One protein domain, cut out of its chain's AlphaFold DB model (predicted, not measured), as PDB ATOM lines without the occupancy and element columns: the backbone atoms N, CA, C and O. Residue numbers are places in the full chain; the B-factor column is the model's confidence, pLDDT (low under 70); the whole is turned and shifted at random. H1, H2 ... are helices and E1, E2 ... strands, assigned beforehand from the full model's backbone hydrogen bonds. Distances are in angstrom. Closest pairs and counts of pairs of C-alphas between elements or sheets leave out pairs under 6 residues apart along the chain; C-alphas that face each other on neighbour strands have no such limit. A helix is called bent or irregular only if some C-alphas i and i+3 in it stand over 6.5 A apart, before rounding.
ATOM      1  N   GLY A  26     -18.201 -49.311   6.151       54.50
ATOM      2  CA  GLY A  26     -18.026 -47.871   5.930       54.50
ATOM      3  C   GLY A  26     -16.584 -47.460   5.638       54.50
ATOM      4  O   GLY A  26     -16.241 -46.313   5.882       54.50
ATOM      5  N   PHE A  27     -15.737 -48.395   5.201       56.84
ATOM      6  CA  PHE A  27     -14.437 -48.059   4.626       56.84
ATOM      7  C   PHE A  27     -14.504 -48.245   3.109       56.84
ATOM      8  O   PHE A  27     -14.526 -49.383   2.627       56.84
ATOM      9  N   ASP A  28     -14.507 -47.144   2.362       72.38
ATOM     10  CA  ASP A  28     -14.305 -47.166   0.913       72.38
ATOM     11  C   ASP A  28     -12.798 -47.194   0.636       72.38
ATOM     12  O   ASP A  28     -12.138 -46.179   0.383       72.38
ATOM     13  N   LEU A  29     -12.226 -48.394   0.795       80.12
ATOM     14  CA  LEU A  29     -10.797 -48.632   0.630       80.12
ATOM     15  C   LEU A  29     -10.399 -48.565  -0.844       80.12
ATOM     16  O   LEU A  29     -10.531 -49.529  -1.603       80.12
ATOM     17  N   ASN A  30      -9.773 -47.459  -1.213       84.94
ATOM     18  CA  ASN A  30      -9.090 -47.283  -2.476       84.94
ATOM     19  C   ASN A  30      -7.590 -47.574  -2.320       84.94
ATOM     20  O   ASN A  30      -6.847 -46.864  -1.635       84.94
ATOM     21  N   SER A  31      -7.139 -48.650  -2.964       89.44
ATOM     22  CA  SER A  31      -5.736 -49.064  -2.935       89.44
ATOM     23  C   SER A  31      -4.982 -48.520  -4.144       89.44
ATOM     24  O   SER A  31      -5.422 -48.666  -5.282       89.44
ATOM     25  N   TYR A  32      -3.805 -47.951  -3.919       89.25
ATOM     26  CA  TYR A  32      -2.913 -47.489  -4.981       89.25
ATOM     27  C   TYR A  32      -1.460 -47.735  -4.588       89.25
ATOM     28  O   TYR A  32      -1.158 -48.123  -3.462       89.25
ATOM     29  N   TRP A  33      -0.537 -47.544  -5.520       89.81
ATOM     30  CA  TRP A  33       0.880 -47.758  -5.248       89.81
ATOM     31  C   TRP A  33       1.735 -46.666  -5.878       89.81
ATOM     32  O   TRP A  33       1.261 -45.909  -6.729       89.81
ATOM     33  N   SER A  34       2.984 -46.564  -5.433       88.81
ATOM     34  CA  SER A  34       4.007 -45.716  -6.033       88.81
ATOM     35  C   SER A  34       5.336 -46.456  -6.149       88.81
ATOM     36  O   SER A  34       5.595 -47.434  -5.441       88.81
ATOM     37  N   LEU A  35       6.195 -46.002  -7.065       87.75
ATOM     38  CA  LEU A  35       7.519 -46.604  -7.261       87.75
ATOM     39  C   LEU A  35       8.447 -46.355  -6.065       87.75
ATOM     40  O   LEU A  35       9.424 -47.082  -5.893       87.75
ATOM     41  N   GLY A  36       8.095 -45.398  -5.208       86.12
ATOM     42  CA  GLY A  36       8.848 -45.002  -4.029       86.12
ATOM     43  C   GLY A  36       9.229 -43.532  -4.072       86.12
ATOM     44  O   GLY A  36       8.999 -42.858  -5.066       86.12
ATOM     45  N   ASP A  37       9.827 -43.024  -3.005       87.62
ATOM     46  CA  ASP A  37      10.259 -41.631  -2.903       87.62
ATOM     47  C   ASP A  37      11.673 -41.513  -2.358       87.62
ATOM     48  O   ASP A  37      12.081 -42.275  -1.479       87.62
ATOM     49  N   ALA A  38      12.391 -40.522  -2.881       87.44
ATOM     50  CA  ALA A  38      13.643 -40.034  -2.333       87.44
ATOM     51  C   ALA A  38      13.385 -38.687  -1.651       87.44
ATOM     52  O   ALA A  38      12.806 -37.779  -2.248       87.44
ATOM     53  N   LYS A  39      13.813 -38.568  -0.398       89.00
ATOM     54  CA  LYS A  39      13.690 -37.392   0.462       89.00
ATOM     55  C   LYS A  39      15.070 -36.908   0.854       89.00
ATOM     56  O   LYS A  39      15.896 -37.689   1.315       89.00
ATOM     57  N   LEU A  40      15.295 -35.616   0.681       87.12
ATOM     58  CA  LEU A  40      16.501 -34.906   1.070       87.12
ATOM     59  C   LEU A  40      16.107 -33.895   2.137       87.12
ATOM     60  O   LEU A  40      15.177 -33.114   1.945       87.12
ATOM     61  N   GLY A  41      16.790 -33.894   3.269       86.00
ATOM     62  CA  GLY A  41      16.415 -33.029   4.371       86.00
ATOM     63  C   GLY A  41      17.516 -32.836   5.390       86.00
ATOM     64  O   GLY A  41      18.693 -33.123   5.157       86.00
ATOM     65  N   GLY A  42      17.100 -32.319   6.536       84.81
ATOM     66  CA  GLY A  42      17.961 -32.158   7.688       84.81
ATOM     67  C   GLY A  42      17.240 -32.479   8.986       84.81
ATOM     68  O   GLY A  42      16.038 -32.243   9.138       84.81
ATOM     69  N   ILE A  43      18.013 -32.991   9.936       83.94
ATOM     70  CA  ILE A  43      17.614 -33.144  11.331       83.94
ATOM     71  C   ILE A  43      18.235 -32.022  12.159       83.94
ATOM     72  O   ILE A  43      19.403 -31.676  11.990       83.94
ATOM     73  N   PHE A  44      17.454 -31.463  13.073       82.44
ATOM     74  CA  PHE A  44      17.858 -30.431  14.014       82.44
ATOM     75  C   PHE A  44      17.943 -31.039  15.410       82.44
ATOM     76  O   PHE A  44      17.016 -31.705  15.881       82.44
ATOM     77  N   GLN A  45      19.067 -30.796  16.081       74.56
ATOM     78  CA  GLN A  45      19.371 -31.368  17.387       74.56
ATOM     79  C   GLN A  45      19.945 -30.323  18.342       74.56
ATOM     80  O   GLN A  45      20.636 -29.384  17.948       74.56
ATOM     81  N   ALA A  46      19.690 -30.514  19.636       70.06
ATOM     82  CA  ALA A  46      20.218 -29.637  20.678       70.06
ATOM     83  C   ALA A  46      21.753 -29.751  20.839       70.06
ATOM     84  O   ALA A  46      22.396 -28.822  21.330       70.06
ATOM     85  N   GLN A  47      22.349 -30.878  20.430       66.00
ATOM     86  CA  GLN A  47      23.785 -31.179  20.561       66.00
ATOM     87  C   GLN A  47      24.571 -30.785  19.293       66.00
ATOM     88  O   GLN A  47      23.999 -30.684  18.218       66.00
ATOM     89  N   LYS A  48      25.890 -30.539  19.384       61.34
ATOM     90  CA  LYS A  48      26.718 -30.175  18.210       61.34
ATOM     91  C   LYS A  48      27.059 -31.409  17.337       61.34
ATOM     92  O   LYS A  48      27.561 -32.395  17.892       61.34
ATOM     93  N   PRO A  49      26.922 -31.341  15.994       60.06
ATOM     94  CA  PRO A  49      26.449 -30.204  15.189       60.06
ATOM     95  C   PRO A  49      24.932 -29.996  15.313       60.06
ATOM     96  O   PRO A  49      24.192 -30.965  15.381       60.06
ATOM     97  N   LYS A  50      24.468 -28.736  15.352       70.38
ATOM     98  CA  LYS A  50      23.046 -28.398  15.595       70.38
ATOM     99  C   LYS A  50      22.096 -28.845  14.475       70.38
ATOM    100  O   LYS A  50      20.888 -28.894  14.687       70.38
ATOM    101  N   ALA A  51      22.646 -29.147  13.304       75.12
ATOM    102  CA  ALA A  51      21.932 -29.711  12.177       75.12
ATOM    103  C   ALA A  51      22.806 -30.774  11.502       75.12
ATOM    104  O   ALA A  51      24.031 -30.622  11.468       75.12
ATOM    105  N   ALA A  52      22.182 -31.818  10.972       75.94
ATOM    106  CA  ALA A  52      22.826 -32.832  10.144       75.94
ATOM    107  C   ALA A  52      21.966 -33.111   8.908       75.94
ATOM    108  O   ALA A  52      20.739 -33.066   8.988       75.94
ATOM    109  N   GLY A  53      22.621 -33.360   7.773       79.81
ATOM    110  CA  GLY A  53      21.951 -33.731   6.529       79.81
ATOM    111  C   GLY A  53      21.465 -35.177   6.567       79.81
ATOM    112  O   GLY A  53      22.133 -36.048   7.131       79.81
ATOM    113  N   ASP A  54      20.312 -35.412   5.957       80.94
ATOM    114  CA  ASP A  54      19.598 -36.679   6.016       80.94
ATOM    115  C   ASP A  54      18.982 -37.009   4.655       80.94
ATOM    116  O   ASP A  54      18.357 -36.149   4.026       80.94
ATOM    117  N   ILE A  55      19.175 -38.238   4.184       83.62
ATOM    118  CA  ILE A  55      18.646 -38.708   2.904       83.62
ATOM    119  C   ILE A  55      17.872 -39.996   3.153       83.62
ATOM    120  O   ILE A  55      18.446 -40.991   3.572       83.62
ATOM    121  N   ASN A  56      16.581 -40.004   2.831       85.75
ATOM    122  CA  ASN A  56      15.739 -41.190   2.958       85.75
ATOM    123  C   ASN A  56      15.277 -41.642   1.579       85.75
ATOM    124  O   ASN A  56      14.782 -40.838   0.793       85.75
ATOM    125  N   ILE A  57      15.395 -42.927   1.284       83.94
ATOM    126  CA  ILE A  57      14.946 -43.520   0.028       83.94
ATOM    127  C   ILE A  57      13.989 -44.651   0.366       83.94
ATOM    128  O   ILE A  57      14.272 -45.488   1.212       83.94
ATOM    129  N   SER A  58      12.854 -44.706  -0.309       85.62
ATOM    130  CA  SER A  58      11.920 -45.820  -0.205       85.62
ATOM    131  C   SER A  58      11.529 -46.307  -1.586       85.62
ATOM    132  O   SER A  58      11.575 -45.542  -2.546       85.62
ATOM    133  N   ALA A  59      11.167 -47.583  -1.689       85.06
ATOM    134  CA  ALA A  59      10.740 -48.199  -2.939       85.06
ATOM    135  C   ALA A  59       9.458 -49.010  -2.740       85.06
ATOM    136  O   ALA A  59       9.208 -49.548  -1.656       85.06
ATOM    137  N   PHE A  60       8.659 -49.092  -3.807       85.25
ATOM    138  CA  PHE A  60       7.416 -49.871  -3.881       85.25
ATOM    139  C   PHE A  60       6.453 -49.590  -2.725       85.25
ATOM    140  O   PHE A  60       6.166 -50.460  -1.904       85.25
ATOM    141  N   LYS A  61       5.959 -48.356  -2.631       90.19
ATOM    142  CA  LYS A  61       4.987 -47.997  -1.598       90.19
ATOM    143  C   LYS A  61       3.587 -48.433  -1.994       90.19
ATOM    144  O   LYS A  61       3.115 -48.080  -3.070       90.19
ATOM    145  N   PHE A  62       2.913 -49.138  -1.100       90.44
ATOM    146  CA  PHE A  62       1.515 -49.534  -1.238       90.44
ATOM    147  C   PHE A  62       0.676 -48.707  -0.282       90.44
ATOM    148  O   PHE A  62       1.041 -48.586   0.882       90.44
ATOM    149  N   TYR A  63      -0.422 -48.147  -0.767       91.12
ATOM    150  CA  TYR A  63      -1.317 -47.276  -0.022       91.12
ATOM    151  C   TYR A  63      -2.715 -47.886   0.013       91.12
ATOM    152  O   TYR A  63      -3.205 -48.396  -0.995       91.12
ATOM    153  N   PHE A  64      -3.353 -47.791   1.172       90.69
ATOM    154  CA  PHE A  64      -4.704 -48.242   1.467       90.69
ATOM    155  C   PHE A  64      -5.444 -47.043   2.053       90.69
ATOM    156  O   PHE A  64      -5.410 -46.801   3.262       90.69
ATOM    157  N   LYS A  65      -6.038 -46.249   1.165       88.06
ATOM    158  CA  LYS A  65      -6.729 -45.014   1.517       88.06
ATOM    159  C   LYS A  65      -8.209 -45.295   1.679       88.06
ATOM    160  O   LYS A  65      -8.819 -45.847   0.776       88.06
ATOM    161  N   ASP A  66      -8.782 -44.865   2.786       87.38
ATOM    162  CA  ASP A  66     -10.223 -44.768   2.934       87.38
ATOM    163  C   ASP A  66     -10.703 -43.417   2.386       87.38
ATOM    164  O   ASP A  66     -10.298 -42.353   2.869       87.38
ATOM    165  N   LEU A  67     -11.528 -43.458   1.340       79.31
ATOM    166  CA  LEU A  67     -12.042 -42.255   0.684       79.31
ATOM    167  C   LEU A  67     -13.007 -41.474   1.578       79.31
ATOM    168  O   LEU A  67     -13.047 -40.248   1.472       79.31
ATOM    169  N   ASP A  68     -13.704 -42.151   2.491       81.50
ATOM    170  CA  ASP A  68     -14.737 -41.538   3.328       81.50
ATOM    171  C   ASP A  68     -14.177 -40.847   4.571       81.50
ATOM    172  O   ASP A  68     -14.778 -39.902   5.074       81.50
ATOM    173  N   SER A  69     -13.028 -41.280   5.084       83.50
ATOM    174  CA  SER A  69     -12.399 -40.640   6.245       83.50
ATOM    175  C   SER A  69     -11.157 -39.830   5.896       83.50
ATOM    176  O   SER A  69     -10.760 -38.972   6.677       83.50
ATOM    177  N   GLY A  70     -10.514 -40.086   4.756       84.12
ATOM    178  CA  GLY A  70      -9.207 -39.516   4.438       84.12
ATOM    179  C   GLY A  70      -8.046 -40.172   5.193       84.12
ATOM    180  O   GLY A  70      -6.909 -39.711   5.053       84.12
ATOM    181  N   PHE A  71      -8.289 -41.242   5.965       90.31
ATOM    182  CA  PHE A  71      -7.219 -42.078   6.505       90.31
ATOM    183  C   PHE A  71      -6.518 -42.847   5.389       90.31
ATOM    184  O   PHE A  71      -7.137 -43.335   4.447       90.31
ATOM    185  N   ASN A  72      -5.208 -42.989   5.510       91.12
ATOM    186  CA  ASN A  72      -4.383 -43.708   4.563       91.12
ATOM    187  C   ASN A  72      -3.326 -44.503   5.318       91.12
ATOM    188  O   ASN A  72      -2.521 -43.947   6.063       91.12
ATOM    189  N   LEU A  73      -3.333 -45.815   5.128       91.75
ATOM    190  CA  LEU A  73      -2.262 -46.678   5.594       91.75
ATOM    191  C   LEU A  73      -1.326 -46.945   4.425       91.75
ATOM    192  O   LEU A  73      -1.769 -47.391   3.372       91.75
ATOM    193  N   SER A  74      -0.028 -46.744   4.612       91.69
ATOM    194  CA  SER A  74       0.966 -47.119   3.618       91.69
ATOM    195  C   SER A  74       2.006 -48.076   4.164       91.69
ATOM    196  O   SER A  74       2.353 -48.041   5.344       91.69
ATOM    197  N   LEU A  75       2.488 -48.948   3.285       90.38
ATOM    198  CA  LEU A  75       3.503 -49.952   3.555       90.38
ATOM    199  C   LEU A  75       4.606 -49.839   2.511       90.38
ATOM    200  O   LEU A  75       4.335 -49.693   1.319       90.38
ATOM    201  N   SER A  76       5.853 -49.937   2.956       87.31
ATOM    202  CA  SER A  76       7.013 -49.950   2.071       87.31
ATOM    203  C   SER A  76       7.916 -51.133   2.423       87.31
ATOM    204  O   SER A  76       8.476 -51.180   3.518       87.31
ATOM    205  N   PRO A  77       8.096 -52.110   1.525       78.19
ATOM    206  CA  PRO A  77       8.982 -53.239   1.789       78.19
ATOM    207  C   PRO A  77      10.457 -52.813   1.815       78.19
ATOM    208  O   PRO A  77      11.292 -53.510   2.384       78.19
ATOM    209  N   PHE A  78      10.786 -51.668   1.214       80.31
ATOM    210  CA  PHE A  78      12.144 -51.162   1.135       80.31
ATOM    211  C   PHE A  78      12.199 -49.708   1.579       80.31
ATOM    212  O   PHE A  78      11.645 -48.824   0.927       80.31
ATOM    213  N   TYR A  79      12.927 -49.468   2.659       81.31
ATOM    214  CA  TYR A  79      13.279 -48.139   3.122       81.31
ATOM    215  C   TYR A  79      14.776 -48.109   3.411       81.31
ATOM    216  O   TYR A  79      15.355 -49.099   3.845       81.31
ATOM    217  N   MET A  80      15.421 -46.993   3.132       80.44
ATOM    218  CA  MET A  80      16.844 -46.787   3.294       80.44
ATOM    219  C   MET A  80      17.052 -45.401   3.889       80.44
ATOM    220  O   MET A  80      16.605 -44.415   3.311       80.44
ATOM    221  N   ASP A  81      17.730 -45.338   5.026       78.50
ATOM    222  CA  ASP A  81      18.135 -44.096   5.680       78.50
ATOM    223  C   ASP A  81      19.645 -43.905   5.494       78.50
ATOM    224  O   ASP A  81      20.437 -44.814   5.765       78.50
ATOM    225  N   ILE A  82      20.042 -42.745   4.982       76.12
ATOM    226  CA  ILE A  82      21.427 -42.363   4.723       76.12
ATOM    227  C   ILE A  82      21.730 -41.096   5.520       76.12
ATOM    228  O   ILE A  82      21.305 -39.991   5.169       76.12
ATOM    229  N   LYS A  83      22.555 -41.245   6.556       74.06
ATOM    230  CA  LYS A  83      22.991 -40.127   7.402       74.06
ATOM    231  C   LYS A  83      24.242 -39.488   6.803       74.06
ATOM    232  O   LYS A  83      25.295 -40.119   6.731       74.06
ATOM    233  N   ALA A  84      24.141 -38.222   6.389       58.81
ATOM    234  CA  ALA A  84      25.209 -37.531   5.659       58.81
ATOM    235  C   ALA A  84      26.394 -37.089   6.542       58.81
ATOM    236  O   ALA A  84      27.463 -36.801   6.013       58.81
ATOM    237  N   SER A  85      26.247 -37.060   7.873       55.88
ATOM    238  CA  SER A  85      27.359 -36.793   8.796       55.88
ATOM    239  C   SER A  85      27.464 -37.893   9.843       55.88
ATOM    240  O   SER A  85      26.604 -38.005  10.721       55.88
ATOM    241  N   ASN A  86      28.541 -38.671   9.793       56.69
ATOM    242  CA  ASN A  86      28.899 -39.557  10.886       56.69
ATOM    243  C   ASN A  86      30.328 -39.241  11.331       56.69
ATOM    244  O   ASN A  86      31.260 -39.330  10.532       56.69
ATOM    245  N   LYS A  87      30.497 -38.859  12.605       54.75
ATOM    246  CA  LYS A  87      31.795 -38.445  13.174       54.75
ATOM    247  C   LYS A  87      32.872 -39.523  13.020       54.75
ATOM    248  O   LYS A  87      34.050 -39.197  12.979       54.75
ATOM    249  N   GLU A  88      32.466 -40.788  12.914       50.66
ATOM    250  CA  GLU A  88      33.359 -41.933  12.708       50.66
ATOM    251  C   GLU A  88      33.923 -42.019  11.276       50.66
ATOM    252  O   GLU A  88      34.997 -42.580  11.078       50.66
ATOM    253  N   ILE A  89      33.237 -41.447  10.277       54.12
ATOM    254  CA  ILE A  89      33.666 -41.454   8.865       54.12
ATOM    255  C   ILE A  89      34.615 -40.279   8.584       54.12
ATOM    256  O   ILE A  89      35.577 -40.427   7.833       54.12
ATOM    257  N   GLU A  90      34.384 -39.128   9.225       52.38
ATOM    258  CA  GLU A  90      35.173 -37.896   9.039       52.38
ATOM    259  C   GLU A  90      36.633 -38.022   9.511       52.38
ATOM    260  O   GLU A  90      37.500 -37.296   9.034       52.38
ATOM    261  N   THR A  91      36.931 -38.954  10.422       55.41
ATOM    262  CA  THR A  91      38.282 -39.173  10.974       55.41
ATOM    263  C   THR A  91      39.153 -40.140  10.167       55.41
ATOM    264  O   THR A  91      40.309 -40.366  10.522       55.41
ATOM    265  N   ILE A  92      38.621 -40.746   9.103       61.09
ATOM    266  CA  ILE A  92      39.322 -41.770   8.322       61.09
ATOM    267  C   ILE A  92      39.952 -41.116   7.090       61.09
ATOM    268  O   ILE A  92      39.242 -40.564   6.263       61.09
ATOM    269  N   ASN A  93      41.275 -41.199   6.929       57.41
ATOM    270  CA  ASN A  93      41.993 -40.540   5.822       57.41
ATOM    271  C   ASN A  93      42.000 -41.340   4.500       57.41
ATOM    272  O   ASN A  93      42.363 -40.807   3.454       57.41
ATOM    273  N   SER A  94      41.631 -42.622   4.534       67.88
ATOM    274  CA  SER A  94      41.670 -43.540   3.387       67.88
ATOM    275  C   SER A  94      40.292 -43.679   2.736       67.88
ATOM    276  O   SER A  94      39.311 -44.005   3.401       67.88
ATOM    277  N   ALA A  95      40.214 -43.484   1.415       62.75
ATOM    278  CA  ALA A  95      38.956 -43.533   0.663       62.75
ATOM    279  C   ALA A  95      38.282 -44.923   0.670       62.75
ATOM    280  O   ALA A  95      37.057 -45.016   0.584       62.75
ATOM    281  N   ALA A  96      39.058 -46.009   0.771       64.62
ATOM    282  CA  ALA A  96      38.515 -47.367   0.862       64.62
ATOM    283  C   ALA A  96      37.881 -47.627   2.240       64.62
ATOM    284  O   ALA A  96      36.774 -48.161   2.326       64.62
ATOM    285  N   ASP A  97      38.536 -47.159   3.302       60.66
ATOM    286  CA  ASP A  97      38.070 -47.310   4.683       60.66
ATOM    287  C   ASP A  97      36.883 -46.383   4.989       60.66
ATOM    288  O   ASP A  97      35.953 -46.779   5.689       60.66
ATOM    289  N   GLN A  98      36.842 -45.190   4.381       61.12
ATOM    290  CA  GLN A  98      35.675 -44.301   4.413       61.12
ATOM    291  C   GLN A  98      34.440 -44.951   3.774       61.12
ATOM    292  O   GLN A  98      33.346 -44.866   4.331       61.12
ATOM    293  N   ARG A  99      34.592 -45.632   2.625       62.03
ATOM    294  CA  ARG A  99      33.484 -46.349   1.962       62.03
ATOM    295  C   ARG A  99      32.956 -47.496   2.821       62.03
ATOM    296  O   ARG A  99      31.743 -47.660   2.936       62.03
ATOM    297  N   LEU A 100      33.848 -48.267   3.441       60.72
ATOM    298  CA  LEU A 100      33.467 -49.367   4.327       60.72
ATOM    299  C   LEU A 100      32.771 -48.856   5.602       60.72
ATOM    300  O   LEU A 100      31.757 -49.415   6.021       60.72
ATOM    301  N   ALA A 101      33.263 -47.759   6.184       59.38
ATOM    302  CA  ALA A 101      32.638 -47.103   7.330       59.38
ATOM    303  C   ALA A 101      31.269 -46.501   6.975       59.38
ATOM    304  O   ALA A 101      30.322 -46.645   7.746       59.38
ATOM    305  N   PHE A 102      31.117 -45.909   5.789       60.59
ATOM    306  CA  PHE A 102      29.830 -45.417   5.290       60.59
ATOM    307  C   PHE A 102      28.802 -46.538   5.123       60.59
ATOM    308  O   PHE A 102      27.678 -46.409   5.599       60.59
ATOM    309  N   LEU A 103      29.186 -47.676   4.541       63.75
ATOM    310  CA  LEU A 103      28.292 -48.834   4.416       63.75
ATOM    311  C   LEU A 103      27.863 -49.408   5.773       63.75
ATOM    312  O   LEU A 103      26.772 -49.954   5.890       63.75
ATOM    313  N   LYS A 104      28.715 -49.297   6.797       63.19
ATOM    314  CA  LYS A 104      28.466 -49.873   8.122       63.19
ATOM    315  C   LYS A 104      27.742 -48.922   9.085       63.19
ATOM    316  O   LYS A 104      26.990 -49.389   9.938       63.19
ATOM    317  N   HIS A 105      27.979 -47.617   8.964       62.81
ATOM    318  CA  HIS A 105      27.537 -46.604   9.930       62.81
ATOM    319  C   HIS A 105      26.706 -45.468   9.305       62.81
ATOM    320  O   HIS A 105      26.071 -44.710  10.035       62.81
ATOM    321  N   GLY A 106      26.729 -45.307   7.980       58.00
ATOM    322  CA  GLY A 106      26.029 -44.241   7.254       58.00
ATOM    323  C   GLY A 106      24.822 -44.715   6.443       58.00
ATOM    324  O   GLY A 106      23.960 -43.893   6.157       58.00
ATOM    325  N   LEU A 107      24.745 -46.008   6.103       66.06
ATOM    326  CA  LEU A 107      23.679 -46.618   5.306       66.06
ATOM    327  C   LEU A 107      22.864 -47.605   6.147       66.06
ATOM    328  O   LEU A 107      23.386 -48.625   6.600       66.06
ATOM    329  N   PHE A 108      21.568 -47.354   6.296       67.62
ATOM    330  CA  PHE A 108      20.649 -48.244   6.999       67.62
ATOM    331  C   PHE A 108      19.572 -48.731   6.041       67.62
ATOM    332  O   PHE A 108      18.691 -47.972   5.659       67.62
ATOM    333  N   ILE A 109      19.628 -50.006   5.658       65.00
ATOM    334  CA  ILE A 109      18.556 -50.653   4.896       65.00
ATOM    335  C   ILE A 109      17.538 -51.200   5.899       65.00
ATOM    336  O   ILE A 109      17.885 -51.974   6.788       65.00
ATOM    337  N   MET A 110      16.288 -50.775   5.759       65.94
ATOM    338  CA  MET A 110      15.168 -51.109   6.624       65.94
ATOM    339  C   MET A 110      14.155 -51.943   5.847       65.94
ATOM    340  O   MET A 110      13.386 -51.429   5.033       65.94
ATOM    341  N   SER A 111      14.203 -53.258   6.062       57.34
ATOM    342  CA  SER A 111      13.512 -54.250   5.222       57.34
ATOM    343  C   SER A 111      12.334 -54.955   5.897       57.34
ATOM    344  O   SER A 111      11.690 -55.775   5.252       57.34
ATOM    345  N   PHE A 112      12.055 -54.692   7.180       65.00
ATOM    346  CA  PHE A 112      11.073 -55.482   7.936       65.00
ATOM    347  C   PHE A 112       9.713 -54.803   8.087       65.00
ATOM    348  O   PHE A 112       8.713 -55.310   7.586       65.00
ATOM    349  N   ILE A 113       9.648 -53.673   8.794       74.25
ATOM    350  CA  ILE A 113       8.387 -52.967   9.051       74.25
ATOM    351  C   ILE A 113       8.600 -51.503   8.709       74.25
ATOM    352  O   ILE A 113       9.204 -50.772   9.490       74.25
ATOM    353  N   ASN A 114       8.095 -51.081   7.550       85.94
ATOM    354  CA  ASN A 114       7.956 -49.667   7.224       85.94
ATOM    355  C   ASN A 114       6.491 -49.389   6.930       85.94
ATOM    356  O   ASN A 114       5.984 -49.748   5.864       85.94
ATOM    357  N   ALA A 115       5.822 -48.784   7.900       90.06
ATOM    358  CA  ALA A 115       4.410 -48.469   7.832       90.06
ATOM    359  C   ALA A 115       4.195 -46.999   8.170       90.06
ATOM    360  O   ALA A 115       4.881 -46.440   9.024       90.06
ATOM    361  N   GLU A 116       3.230 -46.372   7.522       92.81
ATOM    362  CA  GLU A 116       2.827 -45.004   7.818       92.81
ATOM    363  C   GLU A 116       1.312 -44.928   7.836       92.81
ATOM    364  O   GLU A 116       0.657 -45.342   6.884       92.81
ATOM    365  N   LEU A 117       0.769 -44.400   8.925       93.62
ATOM    366  CA  LEU A 117      -0.623 -44.005   9.016       93.62
ATOM    367  C   LEU A 117      -0.682 -42.496   8.813       93.62
ATOM    368  O   LEU A 117      -0.020 -41.746   9.534       93.62
ATOM    369  N   SER A 118      -1.478 -42.050   7.855       93.81
ATOM    370  CA  SER A 118      -1.714 -40.639   7.602       93.81
ATOM    371  C   SER A 118      -3.196 -40.308   7.514       93.81
ATOM    372  O   SER A 118      -4.036 -41.162   7.246       93.81
ATOM    373  N   PHE A 119      -3.517 -39.052   7.792       93.19
ATOM    374  CA  PHE A 119      -4.847 -38.477   7.666       93.19
ATOM    375  C   PHE A 119      -4.755 -37.243   6.774       93.19
ATOM    376  O   PHE A 119      -4.130 -36.248   7.160       93.19
ATOM    377  N   ASN A 120      -5.349 -37.319   5.583       91.69
ATOM    378  CA  ASN A 120      -5.363 -36.218   4.628       91.69
ATOM    379  C   ASN A 120      -6.477 -35.228   4.984       91.69
ATOM    380  O   ASN A 120      -7.652 -35.460   4.699       91.69
ATOM    381  N   THR A 121      -6.111 -34.078   5.544       89.31
ATOM    382  CA  THR A 121      -7.073 -33.034   5.925       89.31
ATOM    383  C   THR A 121      -7.737 -32.365   4.718       89.31
ATOM    384  O   THR A 121      -8.746 -31.686   4.876       89.31
ATOM    385  N   LEU A 122      -7.172 -32.520   3.516       88.62
ATOM    386  CA  LEU A 122      -7.691 -31.956   2.265       88.62
ATOM    387  C   LEU A 122      -8.457 -32.980   1.418       88.62
ATOM    388  O   LEU A 122      -8.822 -32.663   0.287       88.62
ATOM    389  N   ASN A 123      -8.736 -34.173   1.956       86.00
ATOM    390  CA  ASN A 123      -9.324 -35.294   1.219       86.00
ATOM    391  C   ASN A 123     -10.585 -34.933   0.410       86.00
ATOM    392  O   ASN A 123     -10.734 -35.393  -0.713       86.00
ATOM    393  N   PHE A 124     -11.464 -34.089   0.956       82.38
ATOM    394  CA  PHE A 124     -12.719 -33.688   0.301       82.38
ATOM    395  C   PHE A 124     -12.606 -32.432  -0.570       82.38
ATOM    396  O   PHE A 124     -13.581 -32.019  -1.191       82.38
ATOM    397  N   ILE A 125     -11.447 -31.776  -0.559       86.50
ATOM    398  CA  ILE A 125     -11.233 -30.482  -1.214       86.50
ATOM    399  C   ILE A 125     -10.421 -30.665  -2.497       86.50
ATOM    400  O   ILE A 125     -10.650 -29.958  -3.477       86.50
ATOM    401  N   SER A 126      -9.455 -31.588  -2.504       83.12
ATOM    402  CA  SER A 126      -8.575 -31.790  -3.650       83.12
ATOM    403  C   SER A 126      -8.105 -33.231  -3.797       83.12
ATOM    404  O   SER A 126      -7.623 -33.839  -2.848       83.12
ATOM    405  N   ASP A 127      -8.121 -33.708  -5.041       77.25
ATOM    406  CA  ASP A 127      -7.468 -34.958  -5.449       77.25
ATOM    407  C   ASP A 127      -5.987 -34.774  -5.827       77.25
ATOM    408  O   ASP A 127      -5.278 -35.745  -6.094       77.25
ATOM    409  N   THR A 128      -5.520 -33.523  -5.909       85.25
ATOM    410  CA  THR A 128      -4.144 -33.188  -6.321       85.25
ATOM    411  C   THR A 128      -3.262 -32.828  -5.137       85.25
ATOM    412  O   THR A 128      -2.090 -33.198  -5.109       85.25
ATOM    413  N   PHE A 129      -3.809 -32.077  -4.183       90.38
ATOM    414  CA  PHE A 129      -3.077 -31.602  -3.019       90.38
ATOM    415  C   PHE A 129      -3.451 -32.423  -1.796       90.38
ATOM    416  O   PHE A 129      -4.624 -32.539  -1.449       90.38
ATOM    417  N   GLU A 130      -2.441 -32.940  -1.111       91.06
ATOM    418  CA  GLU A 130      -2.605 -33.658   0.144       91.06
ATOM    419  C   GLU A 130      -1.929 -32.879   1.271       91.06
ATOM    420  O   GLU A 130      -0.798 -32.404   1.124       91.06
ATOM    421  N   LEU A 131      -2.619 -32.758   2.405       93.62
ATOM    422  CA  LEU A 131      -2.034 -32.290   3.659       93.62
ATOM    423  C   LEU A 131      -2.243 -33.384   4.700       93.62
ATOM    424  O   LEU A 131      -3.321 -33.546   5.265       93.62
ATOM    425  N   ASN A 132      -1.196 -34.165   4.902       93.75
ATOM    426  CA  ASN A 132      -1.210 -35.393   5.669       93.75
ATOM    427  C   ASN A 132      -0.669 -35.134   7.078       93.75
ATOM    428  O   ASN A 132       0.513 -34.831   7.256       93.75
ATOM    429  N   LEU A 133      -1.511 -35.322   8.092       95.38
ATOM    430  CA  LEU A 133      -1.047 -35.591   9.453       95.38
ATOM    431  C   LEU A 133      -0.589 -37.041   9.491       95.38
ATOM    432  O   LEU A 133      -1.414 -37.930   9.304       95.38
ATOM    433  N   PHE A 134       0.700 -37.298   9.694       95.12
ATOM    434  CA  PHE A 134       1.235 -38.655   9.610       95.12
ATOM    435  C   PHE A 134       1.918 -39.100  10.897       95.12
ATOM    436  O   PHE A 134       2.511 -38.307  11.629       95.12
ATOM    437  N   THR A 135       1.912 -40.411  11.101       94.56
ATOM    438  CA  THR A 135       2.857 -41.124  11.949       94.56
ATOM    439  C   THR A 135       3.420 -42.305  11.173       94.56
ATOM    440  O   THR A 135       2.680 -43.026  10.505       94.56
ATOM    441  N   SER A 136       4.733 -42.494  11.213       91.31
ATOM    442  CA  SER A 136       5.389 -43.605  10.537       91.31
ATOM    443  C   SER A 136       6.328 -44.343  11.467       91.31
ATOM    444  O   SER A 136       6.890 -43.775  12.403       91.31
ATOM    445  N   ILE A 137       6.477 -45.629  11.193       89.38
ATOM    446  CA  ILE A 137       7.379 -46.530  11.884       89.38
ATOM    447  C   ILE A 137       8.264 -47.164  10.825       89.38
ATOM    448  O   ILE A 137       7.756 -47.715   9.849       89.38
ATOM    449  N   HIS A 138       9.571 -47.101  11.045       86.00
ATOM    450  CA  HIS A 138      10.571 -47.772  10.230       86.00
ATOM    451  C   HIS A 138      11.443 -48.633  11.145       86.00
ATOM    452  O   HIS A 138      11.983 -48.153  12.146       86.00
ATOM    453  N   ALA A 139      11.590 -49.911  10.804       76.44
ATOM    454  CA  ALA A 139      12.414 -50.862  11.541       76.44
ATOM    455  C   ALA A 139      13.518 -51.435  10.642       76.44
ATOM    456  O   ALA A 139      13.231 -52.143   9.673       76.44
ATOM    457  N   ALA A 140      14.778 -51.131  10.981       62.75
ATOM    458  CA  ALA A 140      15.942 -51.608  10.236       62.75
ATOM    459  C   ALA A 140      16.179 -53.109  10.430       62.75
ATOM    460  O   ALA A 140      16.330 -53.869   9.478       62.75
ATOM    461  N   ASP A 141      16.187 -53.504  11.699       60.97
ATOM    462  CA  ASP A 141      16.480 -54.844  12.180       60.97
ATOM    463  C   ASP A 141      15.748 -55.019  13.524       60.97
ATOM    464  O   ASP A 141      15.989 -54.223  14.439       60.97
ATOM    465  N   PRO A 142      14.853 -56.010  13.678       54.97
ATOM    466  CA  PRO A 142      14.164 -56.250  14.946       54.97
ATOM    467  C   PRO A 142      15.115 -56.636  16.095       54.97
ATOM    468  O   PRO A 142      14.730 -56.520  17.258       54.97
ATOM    469  N   VAL A 143      16.346 -57.072  15.801       52.88
ATOM    470  CA  VAL A 143      17.349 -57.479  16.800       52.88
ATOM    471  C   VAL A 143      18.063 -56.272  17.420       52.88
ATOM    472  O   VAL A 143      18.490 -56.333  18.573       52.88
ATOM    473  N   ILE A 144      18.157 -55.144  16.705       57.78
ATOM    474  CA  ILE A 144      18.858 -53.939  17.170       57.78
ATOM    475  C   ILE A 144      17.849 -52.796  17.347       57.78
ATOM    476  O   ILE A 144      17.669 -51.954  16.468       57.78
ATOM    477  N   ILE A 145      17.232 -52.735  18.534       53.56
ATOM    478  CA  ILE A 145      16.221 -51.727  18.920       53.56
ATOM    479  C   ILE A 145      16.703 -50.281  18.701       53.56
ATOM    480  O   ILE A 145      15.894 -49.405  18.407       53.56
ATOM    481  N   SER A 146      18.012 -50.010  18.778       53.72
ATOM    482  CA  SER A 146      18.550 -48.660  18.546       53.72
ATOM    483  C   SER A 146      18.351 -48.153  17.112       53.72
ATOM    484  O   SER A 146      18.522 -46.965  16.871       53.72
ATOM    485  N   ARG A 147      17.987 -49.032  16.167       67.56
ATOM    486  CA  ARG A 147      17.759 -48.720  14.745       67.56
ATOM    487  C   ARG A 147      16.272 -48.638  14.383       67.56
ATOM    488  O   ARG A 147      15.889 -48.810  13.226       67.56
ATOM    489  N   PHE A 148      15.435 -48.425  15.391       78.44
ATOM    490  CA  PHE A 148      14.015 -48.163  15.247       78.44
ATOM    491  C   PHE A 148      13.769 -46.663  15.096       78.44
ATOM    492  O   PHE A 148      14.355 -45.852  15.816       78.44
ATOM    493  N   GLN A 149      12.890 -46.301  14.168       84.06
ATOM    494  CA  GLN A 149      12.537 -44.919  13.898       84.06
ATOM    495  C   GLN A 149      11.024 -44.738  13.956       84.06
ATOM    496  O   GLN A 149      10.287 -45.405  13.232       84.06
ATOM    497  N   ILE A 150      10.570 -43.789  14.773       89.06
ATOM    498  CA  ILE A 150       9.199 -43.272  14.725       89.06
ATOM    499  C   ILE A 150       9.258 -41.856  14.182       89.06
ATOM    500  O   ILE A 150      10.000 -41.032  14.709       89.06
ATOM    501  N   ASN A 151       8.441 -41.547  13.185       91.44
ATOM    502  CA  ASN A 151       8.202 -40.178  12.759       91.44
ATOM    503  C   ASN A 151       6.757 -39.786  13.066       91.44
ATOM    504  O   ASN A 151       5.847 -40.608  12.974       91.44
ATOM    505  N   ALA A 152       6.533 -38.520  13.384       94.25
ATOM    506  CA  ALA A 152       5.204 -37.930  13.439       94.25
ATOM    507  C   ALA A 152       5.273 -36.472  12.994       94.25
ATOM    508  O   ALA A 152       6.201 -35.755  13.375       94.25
ATOM    509  N   GLY A 153       4.312 -36.020  12.195       95.50
ATOM    510  CA  GLY A 153       4.356 -34.661  11.674       95.50
ATOM    511  C   GLY A 153       3.319 -34.350  10.610       95.50
ATOM    512  O   GLY A 153       2.269 -34.984  10.522       95.50
ATOM    513  N   LEU A 154       3.650 -33.339   9.815       96.12
ATOM    514  CA  LEU A 154       2.853 -32.823   8.712       96.12
ATOM    515  C   LEU A 154       3.603 -33.028   7.401       96.12
ATOM    516  O   LEU A 154       4.785 -32.696   7.295       96.12
ATOM    517  N   GLU A 155       2.921 -33.579   6.407       95.06
ATOM    518  CA  GLU A 155       3.391 -33.684   5.030       95.06
ATOM    519  C   GLU A 155       2.437 -32.899   4.135       95.06
ATOM    520  O   GLU A 155       1.244 -33.176   4.107       95.06
ATOM    521  N   PHE A 156       2.965 -31.951   3.372       94.62
ATOM    522  CA  PHE A 156       2.268 -31.418   2.212       94.62
ATOM    523  C   PHE A 156       2.777 -32.147   0.972       94.62
ATOM    524  O   PHE A 156       3.988 -32.300   0.802       94.62
ATOM    525  N   ALA A 157       1.883 -32.621   0.109       91.88
ATOM    526  CA  ALA A 157       2.261 -33.328  -1.106       91.88
ATOM    527  C   ALA A 157       1.397 -32.928  -2.303       91.88
ATOM    528  O   ALA A 157       0.206 -32.651  -2.184       91.88
ATOM    529  N   ILE A 158       2.023 -32.934  -3.478       89.81
ATOM    530  CA  ILE A 158       1.362 -32.797  -4.773       89.81
ATOM    531  C   ILE A 158       1.383 -34.171  -5.432       89.81
ATOM    532  O   ILE A 158       2.450 -34.679  -5.789       89.81
ATOM    533  N   THR A 159       0.214 -34.779  -5.597       87.94
ATOM    534  CA  THR A 159       0.063 -36.132  -6.139       87.94
ATOM    535  C   THR A 159      -0.558 -36.126  -7.523       87.94
ATOM    536  O   THR A 159      -1.451 -35.334  -7.818       87.94
ATOM    537  N   LYS A 160      -0.116 -37.051  -8.380       84.62
ATOM    538  CA  LYS A 160      -0.691 -37.247  -9.713       84.62
ATOM    539  C   LYS A 160      -0.711 -38.718 -10.110       84.62
ATOM    540  O   LYS A 160       0.245 -39.446  -9.856       84.62
ATOM    541  N   GLU A 161      -1.780 -39.146 -10.775       82.88
ATOM    542  CA  GLU A 161      -1.845 -40.473 -11.392       82.88
ATOM    543  C   GLU A 161      -0.949 -40.581 -12.628       82.88
ATOM    544  O   GLU A 161      -0.826 -39.657 -13.437       82.88
ATOM    545  N   ILE A 162      -0.334 -41.750 -12.780       74.19
ATOM    546  CA  ILE A 162       0.668 -42.033 -13.798       74.19
ATOM    547  C   ILE A 162       0.060 -42.857 -14.935       74.19
ATOM    548  O   ILE A 162      -0.422 -43.966 -14.723       74.19
ATOM    549  N   TYR A 163       0.147 -42.373 -16.176       66.25
ATOM    550  CA  TYR A 163      -0.204 -43.166 -17.365       66.25
ATOM    551  C   TYR A 163       0.830 -44.284 -17.622       66.25
ATOM    552  O   TYR A 163       2.027 -43.998 -17.524       66.25
ATOM    553  N   PRO A 164       0.431 -45.519 -18.010       67.31
ATOM    554  CA  PRO A 164      -0.908 -45.994 -18.413       67.31
ATOM    555  C   PRO A 164      -1.771 -46.571 -17.277       67.31
ATOM    556  O   PRO A 164      -2.729 -47.306 -17.533       67.31
ATOM    557  N   PHE A 165      -1.413 -46.302 -16.023       71.69
ATOM    558  CA  PHE A 165      -2.092 -46.843 -14.844       71.69
ATOM    559  C   PHE A 165      -3.196 -45.930 -14.300       71.69
ATOM    560  O   PHE A 165      -3.963 -46.372 -13.450       71.69
ATOM    561  N   ALA A 166      -3.288 -44.693 -14.791       70.75
ATOM    562  CA  ALA A 166      -4.359 -43.763 -14.450       70.75
ATOM    563  C   ALA A 166      -5.744 -44.378 -14.723       70.75
ATOM    564  O   ALA A 166      -5.940 -45.039 -15.748       70.75
ATOM    565  N   GLY A 167      -6.680 -44.198 -13.790       75.12
ATOM    566  CA  GLY A 167      -8.045 -44.737 -13.873       75.12
ATOM    567  C   GLY A 167      -8.180 -46.265 -13.779       75.12
ATOM    568  O   GLY A 167      -9.280 -46.789 -13.941       75.12
ATOM    569  N   ARG A 168      -7.094 -47.015 -13.531       76.50
ATOM    570  CA  ARG A 168      -7.179 -48.463 -13.263       76.50
ATOM    571  C   ARG A 168      -7.643 -48.723 -11.829       76.50
ATOM    572  O   ARG A 168      -7.488 -47.875 -10.965       76.50
ATOM    573  N   LYS A 169      -8.107 -49.954 -11.558       79.50
ATOM    574  CA  LYS A 169      -8.519 -50.410 -10.214       79.50
ATOM    575  C   LYS A 169      -7.460 -50.166  -9.126       79.50
ATOM    576  O   LYS A 169      -7.820 -49.890  -7.993       79.50
ATOM    577  N   TYR A 170      -6.181 -50.286  -9.480       82.88
ATOM    578  CA  TYR A 170      -5.048 -49.990  -8.604       82.88
ATOM    579  C   TYR A 170      -4.112 -49.018  -9.331       82.88
ATOM    580  O   TYR A 170      -3.193 -49.464 -10.035       82.88
ATOM    581  N   PRO A 171      -4.383 -47.702  -9.267       84.56
ATOM    582  CA  PRO A 171      -3.621 -46.732 -10.029       84.56
ATOM    583  C   PRO A 171      -2.200 -46.603  -9.474       84.56
ATOM    584  O   PRO A 171      -1.947 -46.797  -8.283       84.56
ATOM    585  N   LEU A 172      -1.260 -46.256 -10.351       83.50
ATOM    586  CA  LEU A 172       0.070 -45.814  -9.945       83.50
ATOM    587  C   LEU A 172      -0.010 -44.302  -9.714       83.50
ATOM    588  O   LEU A 172      -0.297 -43.559 -10.655       83.50
ATOM    589  N   LYS A 173       0.227 -43.843  -8.485       86.19
ATOM    590  CA  LYS A 173       0.298 -42.414  -8.145       86.19
ATOM    591  C   LYS A 173       1.740 -42.026  -7.864       86.19
ATOM    592  O   LYS A 173       2.490 -42.809  -7.296       86.19
ATOM    593  N   SER A 174       2.119 -40.816  -8.255       83.81
ATOM    594  CA  SER A 174       3.419 -40.227  -7.947       83.81
ATOM    595  C   SER A 174       3.244 -38.992  -7.083       83.81
ATOM    596  O   SER A 174       2.417 -38.136  -7.407       83.81
ATOM    597  N   LYS A 175       4.056 -38.872  -6.032       87.38
ATOM    598  CA  LYS A 175       4.268 -37.602  -5.326       87.38
ATOM    599  C   LYS A 175       5.264 -36.755  -6.126       87.38
ATOM    600  O   LYS A 175       6.472 -36.951  -6.020       87.38
ATOM    601  N   LEU A 176       4.754 -35.819  -6.929       86.62
ATOM    602  CA  LEU A 176       5.574 -34.904  -7.737       86.62
ATOM    603  C   LEU A 176       6.493 -34.059  -6.861       86.62
ATOM    604  O   LEU A 176       7.623 -33.780  -7.239       86.62
ATOM    605  N   LEU A 177       5.979 -33.646  -5.709       88.31
ATOM    606  CA  LEU A 177       6.704 -32.920  -4.686       88.31
ATOM    607  C   LEU A 177       6.063 -33.236  -3.340       88.31
ATOM    608  O   LEU A 177       4.837 -33.311  -3.235       88.31
ATOM    609  N   SER A 178       6.883 -33.391  -2.316       91.88
ATOM    610  CA  SER A 178       6.457 -33.541  -0.934       91.88
ATOM    611  C   SER A 178       7.369 -32.716  -0.039       91.88
ATOM    612  O   SER A 178       8.576 -32.687  -0.248       91.88
ATOM    613  N   THR A 179       6.809 -32.035   0.948       93.38
ATOM    614  CA  THR A 179       7.563 -31.384   2.018       93.38
ATOM    615  C   THR A 179       7.047 -31.902   3.343       93.38
ATOM    616  O   THR A 179       5.836 -31.934   3.578       93.38
ATOM    617  N   ARG A 180       7.951 -32.336   4.220       94.38
ATOM    618  CA  ARG A 180       7.585 -32.872   5.531       94.38
ATOM    619  C   ARG A 180       8.313 -32.150   6.625       94.38
ATOM    620  O   ARG A 180       9.481 -31.791   6.501       94.38
ATOM    621  N   THR A 181       7.623 -32.005   7.739       94.88
ATOM    622  CA  THR A 181       8.223 -31.525   8.970       94.88
ATOM    623  C   THR A 181       7.589 -32.203  10.169       94.88
ATOM    624  O   THR A 181       6.411 -32.565  10.143       94.88
ATOM    625  N   GLY A 182       8.369 -32.396  11.225       94.25
ATOM    626  CA  GLY A 182       7.862 -32.998  12.444       94.25
ATOM    627  C   GLY A 182       8.957 -33.499  13.364       94.25
ATOM    628  O   GLY A 182      10.089 -33.017  13.351       94.25
ATOM    629  N   PHE A 183       8.592 -34.490  14.169       92.25
ATOM    630  CA  PHE A 183       9.466 -35.131  15.134       92.25
ATOM    631  C   PHE A 183       9.834 -36.533  14.676       92.25
ATOM    632  O   PHE A 183       8.979 -37.321  14.273       92.25
ATOM    633  N   ARG A 184      11.120 -36.844  14.773       89.38
ATOM    634  CA  ARG A 184      11.699 -38.159  14.541       89.38
ATOM    635  C   ARG A 184      12.305 -38.655  15.841       89.38
ATOM    636  O   ARG A 184      13.132 -37.971  16.426       89.38
ATOM    637  N   TYR A 185      11.940 -39.847  16.273       86.94
ATOM    638  CA  TYR A 185      12.599 -40.553  17.360       86.94
ATOM    639  C   TYR A 185      13.452 -41.672  16.771       86.94
ATOM    640  O   TYR A 185      12.909 -42.577  16.147       86.94
ATOM    641  N   THR A 186      14.769 -41.591  16.930       81.44
ATOM    642  CA  THR A 186      15.748 -42.602  16.488       81.44
ATOM    643  C   THR A 186      16.978 -42.521  17.395       81.44
ATOM    644  O   THR A 186      17.146 -41.525  18.096       81.44
ATOM    645  N   ASP A 187      17.814 -43.557  17.468       75.38
ATOM    646  CA  ASP A 187      19.001 -43.583  18.345       75.38
ATOM    647  C   ASP A 187      18.688 -43.202  19.817       75.38
ATOM    648  O   ASP A 187      19.483 -42.558  20.511       75.38
ATOM    649  N   ASN A 188      17.493 -43.574  20.292       77.12
ATOM    650  CA  ASN A 188      16.935 -43.239  21.609       77.12
ATOM    651  C   ASN A 188      16.793 -41.733  21.909       77.12
ATOM    652  O   ASN A 188      16.751 -41.332  23.077       77.12
ATOM    653  N   LYS A 189      16.715 -40.879  20.882       82.50
ATOM    654  CA  LYS A 189      16.583 -39.422  21.027       82.50
ATOM    655  C   LYS A 189      15.545 -38.842  20.059       82.50
ATOM    656  O   LYS A 189      15.406 -39.326  18.938       82.50
ATOM    657  N   PRO A 190      14.817 -37.786  20.469       86.44
ATOM    658  CA  PRO A 190      13.962 -37.033  19.570       86.44
ATOM    659  C   PRO A 190      14.768 -35.989  18.784       86.44
ATOM    660  O   PRO A 190      15.641 -35.307  19.323       86.44
ATOM    661  N   PHE A 191      14.401 -35.820  17.524       87.12
ATOM    662  CA  PHE A 191      14.937 -34.852  16.580       87.12
ATOM    663  C   PHE A 191      13.780 -34.130  15.910       87.12
ATOM    664  O   PHE A 191      12.753 -34.739  15.612       87.12
ATOM    665  N   PHE A 192      13.946 -32.842  15.640       90.44
ATOM    666  CA  PHE A 192      13.059 -32.159  14.707       90.44
ATOM    667  C   PHE A 192      13.608 -32.354  13.297       90.44
ATOM    668  O   PHE A 192      14.821 -32.281  13.111       90.44
ATOM    669  N   PHE A 193      12.758 -32.596  12.308       90.81
ATOM    670  CA  PHE A 193      13.201 -32.748  10.925       90.81
ATOM    671  C   PHE A 193      12.401 -31.880   9.964       90.81
ATOM    672  O   PHE A 193      11.248 -31.517  10.214       90.81
ATOM    673  N   CYS A 194      13.052 -31.556   8.852       91.69
ATOM    674  CA  CYS A 194      12.445 -30.937   7.689       91.69
ATOM    675  C   CYS A 194      13.049 -31.586   6.444       91.69
ATOM    676  O   CYS A 194      14.274 -31.585   6.288       91.69
ATOM    677  N   ASP A 195      12.210 -32.165   5.592       91.12
ATOM    678  CA  ASP A 195      12.633 -32.806   4.352       91.12
ATOM    679  C   ASP A 195      11.778 -32.377   3.155       91.12
ATOM    680  O   ASP A 195      10.634 -31.931   3.287       91.12
ATOM    681  N   ILE A 196      12.389 -32.469   1.978       90.69
ATOM    682  CA  ILE A 196      11.754 -32.307   0.677       90.69
ATOM    683  C   ILE A 196      11.949 -33.602  -0.109       90.69
ATOM    684  O   ILE A 196      13.048 -34.151  -0.175       90.69
ATOM    685  N   GLY A 197      10.872 -34.116  -0.684       86.19
ATOM    686  CA  GLY A 197      10.829 -35.402  -1.355       86.19
ATOM    687  C   GLY A 197      10.240 -35.335  -2.749       86.19
ATOM    688  O   GLY A 197       9.355 -34.530  -3.036       86.19
ATOM    689  N   PHE A 198      10.713 -36.245  -3.590       85.44
ATOM    690  CA  PHE A 198      10.211 -36.491  -4.933       85.44
ATOM    691  C   PHE A 198      10.043 -37.999  -5.116       85.44
ATOM    692  O   PHE A 198      10.881 -38.790  -4.675       85.44
ATOM    693  N   ASP A 199       8.959 -38.416  -5.757       82.31
ATOM    694  CA  ASP A 199       8.730 -39.821  -6.085       82.31
ATOM    695  C   ASP A 199       9.652 -40.260  -7.234       82.31
ATOM    696  O   ASP A 199       9.825 -39.548  -8.227       82.31
ATOM    697  N   LEU A 200      10.236 -41.452  -7.130       74.38
ATOM    698  CA  LEU A 200      11.083 -42.050  -8.166       74.38
ATOM    699  C   LEU A 200      10.324 -42.189  -9.493       74.38
ATOM    700  O   LEU A 200      10.904 -42.050 -10.570       74.38
ATOM    701  N   GLY A 201       9.007 -42.392  -9.431       69.31
ATOM    702  CA  GLY A 201       8.138 -42.373 -10.598       69.31
ATOM    703  C   GLY A 201       8.044 -41.005 -11.261       69.31
ATOM    704  O   GLY A 201       7.934 -40.945 -12.480       69.31
ATOM    705  N   SER A 202       8.165 -39.905 -10.515       68.75
ATOM    706  CA  SER A 202       8.119 -38.540 -11.060       68.75
ATOM    707  C   SER A 202       9.361 -38.215 -11.888       68.75
ATOM    708  O   SER A 202       9.271 -37.498 -12.883       68.75
ATOM    709  N   ILE A 203      10.503 -38.817 -11.551       65.00
ATOM    710  CA  ILE A 203      11.728 -38.735 -12.358       65.00
ATOM    711  C   ILE A 203      11.481 -39.329 -13.753       65.00
ATOM    712  O   ILE A 203      11.846 -38.722 -14.760       65.00
ATOM    713  N   LEU A 204      10.766 -40.457 -13.841       61.41
ATOM    714  CA  LEU A 204      10.392 -41.057 -15.126       61.41
ATOM    715  C   LEU A 204       9.492 -40.134 -15.967       61.41
ATOM    716  O   LEU A 204       9.547 -40.202 -17.189       61.41
ATOM    717  N   PHE A 205       8.698 -39.248 -15.351       59.78
ATOM    718  CA  PHE A 205       7.894 -38.255 -16.080       59.78
ATOM    719  C   PHE A 205       8.719 -37.135 -16.684       59.78
ATOM    720  O   PHE A 205       8.458 -36.752 -17.823       59.78
ATOM    721  N   ILE A 206       9.697 -36.629 -15.933       60.00
ATOM    722  CA  ILE A 206      10.607 -35.584 -16.412       60.00
ATOM    723  C   ILE A 206      11.356 -36.096 -17.648       60.00
ATOM    724  O   ILE A 206      11.419 -35.403 -18.659       60.00
ATOM    725  N   PHE A 207      11.815 -37.350 -17.619       57.66
ATOM    726  CA  PHE A 207      12.568 -37.946 -18.725       57.66
ATOM    727  C   PHE A 207      11.712 -38.618 -19.809       57.66
ATOM    728  O   PHE A 207      12.251 -38.996 -20.846       57.66
ATOM    729  N   LYS A 208      10.388 -38.756 -19.642       63.34
ATOM    730  CA  LYS A 208       9.520 -39.394 -20.652       63.34
ATOM    731  C   LYS A 208       9.538 -38.644 -21.984       63.34
ATOM    732  O   LYS A 208       9.573 -39.275 -23.034       63.34
ATOM    733  N   GLY A 209       9.524 -37.312 -21.944       63.22
ATOM    734  CA  GLY A 209       9.589 -36.491 -23.156       63.22
ATOM    735  C   GLY A 209      10.892 -36.698 -23.928       63.22
ATOM    736  O   GLY A 209      10.874 -36.799 -25.153       63.22
ATOM    737  N   ASP A 210      12.007 -36.826 -23.213       63.06
ATOM    738  CA  ASP A 210      13.318 -37.070 -23.814       63.06
ATOM    739  C   ASP A 210      13.473 -38.520 -24.279       63.06
ATOM    740  O   ASP A 210      14.071 -38.761 -25.325       63.06
ATOM    741  N   TYR A 211      12.868 -39.478 -23.574       57.25
ATOM    742  CA  TYR A 211      12.806 -40.874 -23.996       57.25
ATOM    743  C   TYR A 211      11.999 -41.053 -25.286       57.25
ATOM    744  O   TYR A 211      12.480 -41.708 -26.204       57.25
ATOM    745  N   GLU A 212      10.808 -40.454 -25.405       68.88
ATOM    746  CA  GLU A 212      10.011 -40.546 -26.639       68.88
ATOM    747  C   GLU A 212      10.720 -39.853 -27.813       68.88
ATOM    748  O   GLU A 212      10.785 -40.411 -28.906       68.88
ATOM    749  N   LYS A 213      11.371 -38.704 -27.580       69.75
ATOM    750  CA  LYS A 213      12.223 -38.052 -28.593       69.75
ATOM    751  C   LYS A 213      13.420 -38.917 -28.997       69.75
ATOM    752  O   LYS A 213      13.734 -39.009 -30.182       69.75
ATOM    753  N   ALA A 214      14.093 -39.553 -28.038       62.41
ATOM    754  CA  ALA A 214      15.220 -40.447 -28.301       62.41
ATOM    755  C   ALA A 214      14.777 -41.719 -29.037       62.41
ATOM    756  O   ALA A 214      15.472 -42.179 -29.940       62.41
ATOM    757  N   LYS A 215      13.597 -42.253 -28.709       68.50
ATOM    758  CA  LYS A 215      12.981 -43.403 -29.375       68.50
ATOM    759  C   LYS A 215      12.583 -43.081 -30.814       68.50
ATOM    760  O   LYS A 215      12.912 -43.854 -31.708       68.50
ATOM    761  N   GLU A 216      11.945 -41.936 -31.061       73.44
ATOM    762  CA  GLU A 216      11.642 -41.472 -32.422       73.44
ATOM    763  C   GLU A 216      12.914 -41.245 -33.244       73.44
ATOM    764  O   GLU A 216      12.961 -41.593 -34.424       73.44
ATOM    765  N   LYS A 217      13.960 -40.677 -32.630       72.31
ATOM    766  CA  LYS A 217      15.257 -40.467 -33.281       72.31
ATOM    767  C   LYS A 217      15.928 -41.795 -33.641       72.31
ATOM    768  O   LYS A 217      16.305 -41.974 -34.793       72.31
ATOM    769  N   ALA A 218      15.986 -42.740 -32.705       65.44
ATOM    770  CA  ALA A 218      16.547 -44.068 -32.938       65.44
ATOM    771  C   ALA A 218      15.775 -44.837 -34.022       65.44
ATOM    772  O   ALA A 218      16.385 -45.462 -34.883       65.44
ATOM    773  N   GLN A 219      14.439 -44.753 -34.046       66.50
ATOM    774  CA  GLN A 219      13.628 -45.366 -35.105       66.50
ATOM    775  C   GLN A 219      13.888 -44.733 -36.477       66.50
ATOM    776  O   GLN A 219      14.009 -45.457 -37.460       66.50
ATOM    777  N   LYS A 220      14.027 -43.405 -36.556       68.50
ATOM    778  CA  LYS A 220      14.357 -42.708 -37.811       68.50
ATOM    779  C   LYS A 220      15.765 -43.035 -38.310       68.50
ATOM    780  O   LYS A 220      15.934 -43.229 -39.506       68.50
ATOM    781  N   GLU A 221      16.751 -43.124 -37.419       63.94
ATOM    782  CA  GLU A 221      18.131 -43.500 -37.766       63.94
ATOM    783  C   GLU A 221      18.220 -44.969 -38.212       63.94
ATOM    784  O   GLU A 221      18.825 -45.250 -39.240       63.94
ATOM    785  N   THR A 222      17.499 -45.880 -37.548       54.97
ATOM    786  CA  THR A 222      17.430 -47.299 -37.955       54.97
ATOM    787  C   THR A 222      16.777 -47.473 -39.331       54.97
ATOM    788  O   THR A 222      17.194 -48.322 -40.109       54.97
ATOM    789  N   VAL A 223      15.755 -46.671 -39.656       54.75
ATOM    790  CA  VAL A 223      15.129 -46.678 -40.990       54.75
ATOM    791  C   VAL A 223      16.082 -46.105 -42.041       54.75
ATOM    792  O   VAL A 223      16.160 -46.642 -43.140       54.75
ATOM    793  N   LYS A 224      16.850 -45.065 -41.711       52.00
ATOM    794  CA  LYS A 224      17.827 -44.466 -42.629       52.00
ATOM    795  C   LYS A 224      18.956 -45.438 -42.997       52.00
ATOM    796  O   LYS A 224      19.263 -45.579 -44.173       52.00
ATOM    797  N   ASP A 225      19.464 -46.197 -42.026       50.31
ATOM    798  CA  ASP A 225      20.493 -47.231 -42.236       50.31
ATOM    799  C   ASP A 225      20.026 -48.420 -43.101       50.31
ATOM    800  O   ASP A 225      20.857 -49.169 -43.622       50.31
ATOM    801  N   ILE A 226      18.709 -48.618 -43.243       50.78
ATOM    802  CA  ILE A 226      18.119 -49.637 -44.126       50.78
ATOM    803  C   ILE A 226      18.022 -49.125 -45.571       50.78
ATOM    804  O   ILE A 226      18.170 -49.919 -46.490       50.78
ATOM    805  N   PHE A 227      17.803 -47.821 -45.778       51.06
ATOM    806  CA  PHE A 227      17.637 -47.223 -47.111       51.06
ATOM    807  C   PHE A 227      18.929 -46.643 -47.715       51.06
ATOM    808  O   PHE A 227      18.981 -46.463 -48.925       51.06
ATOM    809  N   ASP A 228      19.970 -46.386 -46.918       51.88
ATOM    810  CA  ASP A 228      21.290 -45.922 -47.394       51.88
ATOM    811  C   ASP A 228      22.254 -47.092 -47.735       51.88
ATOM    812  O   ASP A 228      23.448 -46.878 -47.954       51.88
ATOM    813  N   LYS A 229      21.763 -48.344 -47.752       51.28
ATOM    814  CA  LYS A 229      22.548 -49.563 -48.041       51.28
ATOM    815  C   LYS A 229      22.320 -50.188 -49.425       51.28
ATOM    816  O   LYS A 229      22.901 -51.246 -49.672       51.28
TER     817      LYS A 229
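What this domain is: This is residues 26 to 229 of the 230 residues of an uncharacterized protein of Treponema putidum (UniProt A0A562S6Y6). One large sheet of twelve strands is curled like part of a barrel and folded back on itself, so that E1, E4, E5, E8, E9 and E10 make one leaf facing E12, E2, E3, E6 and E7, with E11 as the hinge. H3 begins at the end of E12, and its residues 206 to 227, with 228 and 229, stick out from the body as a long arm, while H1 and H2 form a small head near the ends of E6 and E7. The printed part has 204 residues, with the named elements in the order E1 E2 E3 E4 E5 E6 H1 H2 E7 E8 E9 E10 E11 E12 H3; the class is mixed, helices and strands. The sheet is antiparallel, in the order E1 - E4 - E5 - E8 - E9 - E10 - E11 - E12 - E2 - E3 - E6 - E7. The whole is loose and flat, with a radius of gyration of the C-alphas of 20.6 A and spans of 68 by 58 by 29 A.

Where its parts are: In the sheet's order, the strands are E1, residues 29 to 34, beginning at C-alpha 29 (-10.797, -48.632, 0.630); E4, 61 to 66; E5, 71 to 75; E8, 113 to 120, 22.1 A long; E9, 129 to 139, 28.7 A; E10, 148 to 161, 31.9 A from C-alpha 148 (14.015, -48.163, 15.247); E11, 173 to 186, 29.1 A; E12, 189 to 199, 28.2 A; E2, 37 to 44, 21.7 A; E3, 51 to 59, 26.4 A; E6, 78 to 83; and E7, 107 to 110. H1 is residues 87 to 90 and H2 residues 95 to 105. H3, residues 200 to 227, is 39.8 A long and ends at C-alpha 227 (17.637, -47.223, -47.111).

How they stand to each other: E8, E9, E10, E11 and E12 form a meander, each strand the antiparallel neighbour of the one before. N 134 of E9 and O 153 of E10 are 2.9 A apart, N 154 of E10 and O 181 of E11 2.9 A, and N 180 of E11 and O 195 of E12 2.9 A, each within hydrogen-bond range. E10 bends by 82 degrees at residue 153 and E11 by 86 degrees at residue 176. E1 runs on into E2 at 87 degrees, and E5 into E6 at 84 degrees. E12 and E2 are antiparallel neighbours at 149 degrees, with N 40 and O 196 at 2.8 A. The edge strands are E1 and E7: N 32 of E1 is 3.0 A from O 63 of E4, and N 81 of E6 is 2.9 A from O 108 of E7. H2 only grazes the sheet, with its residues 101 to 105. H1 and H2 touch, the closest C-alphas being those of Ile 89 and Gln 98, 5.7 A apart. H3 only grazes the sheet, with its residues 200 to 205; its closest C-alpha pair with E11 is Ser 202 and Leu 176, 5.5 A. H3 is irregular, but only just, with C-alphas 206 and 209 6.9 A apart, and it has a kink of 48 degrees near residue 207. H3 is apart from H1 and from H2. Every O i to N i+4 pair is within hydrogen-bond range in H2, 21 of 24 are in H3, and H1 is too short for such a pair.

The domain as a whole: The C-alphas farthest apart are those of Ala 46 and Lys 229, 71.6 A. Residues 206 to 229 stand free; the body without them spans 55 by 32 by 29 A. The printed part has no cut. The link from E10 to E11, 11 residues, is long. The mean pLDDT of the printed part is 76.8, with 71 residues under 70, among them 84 to 112, 201 to 215 and 218 to 229.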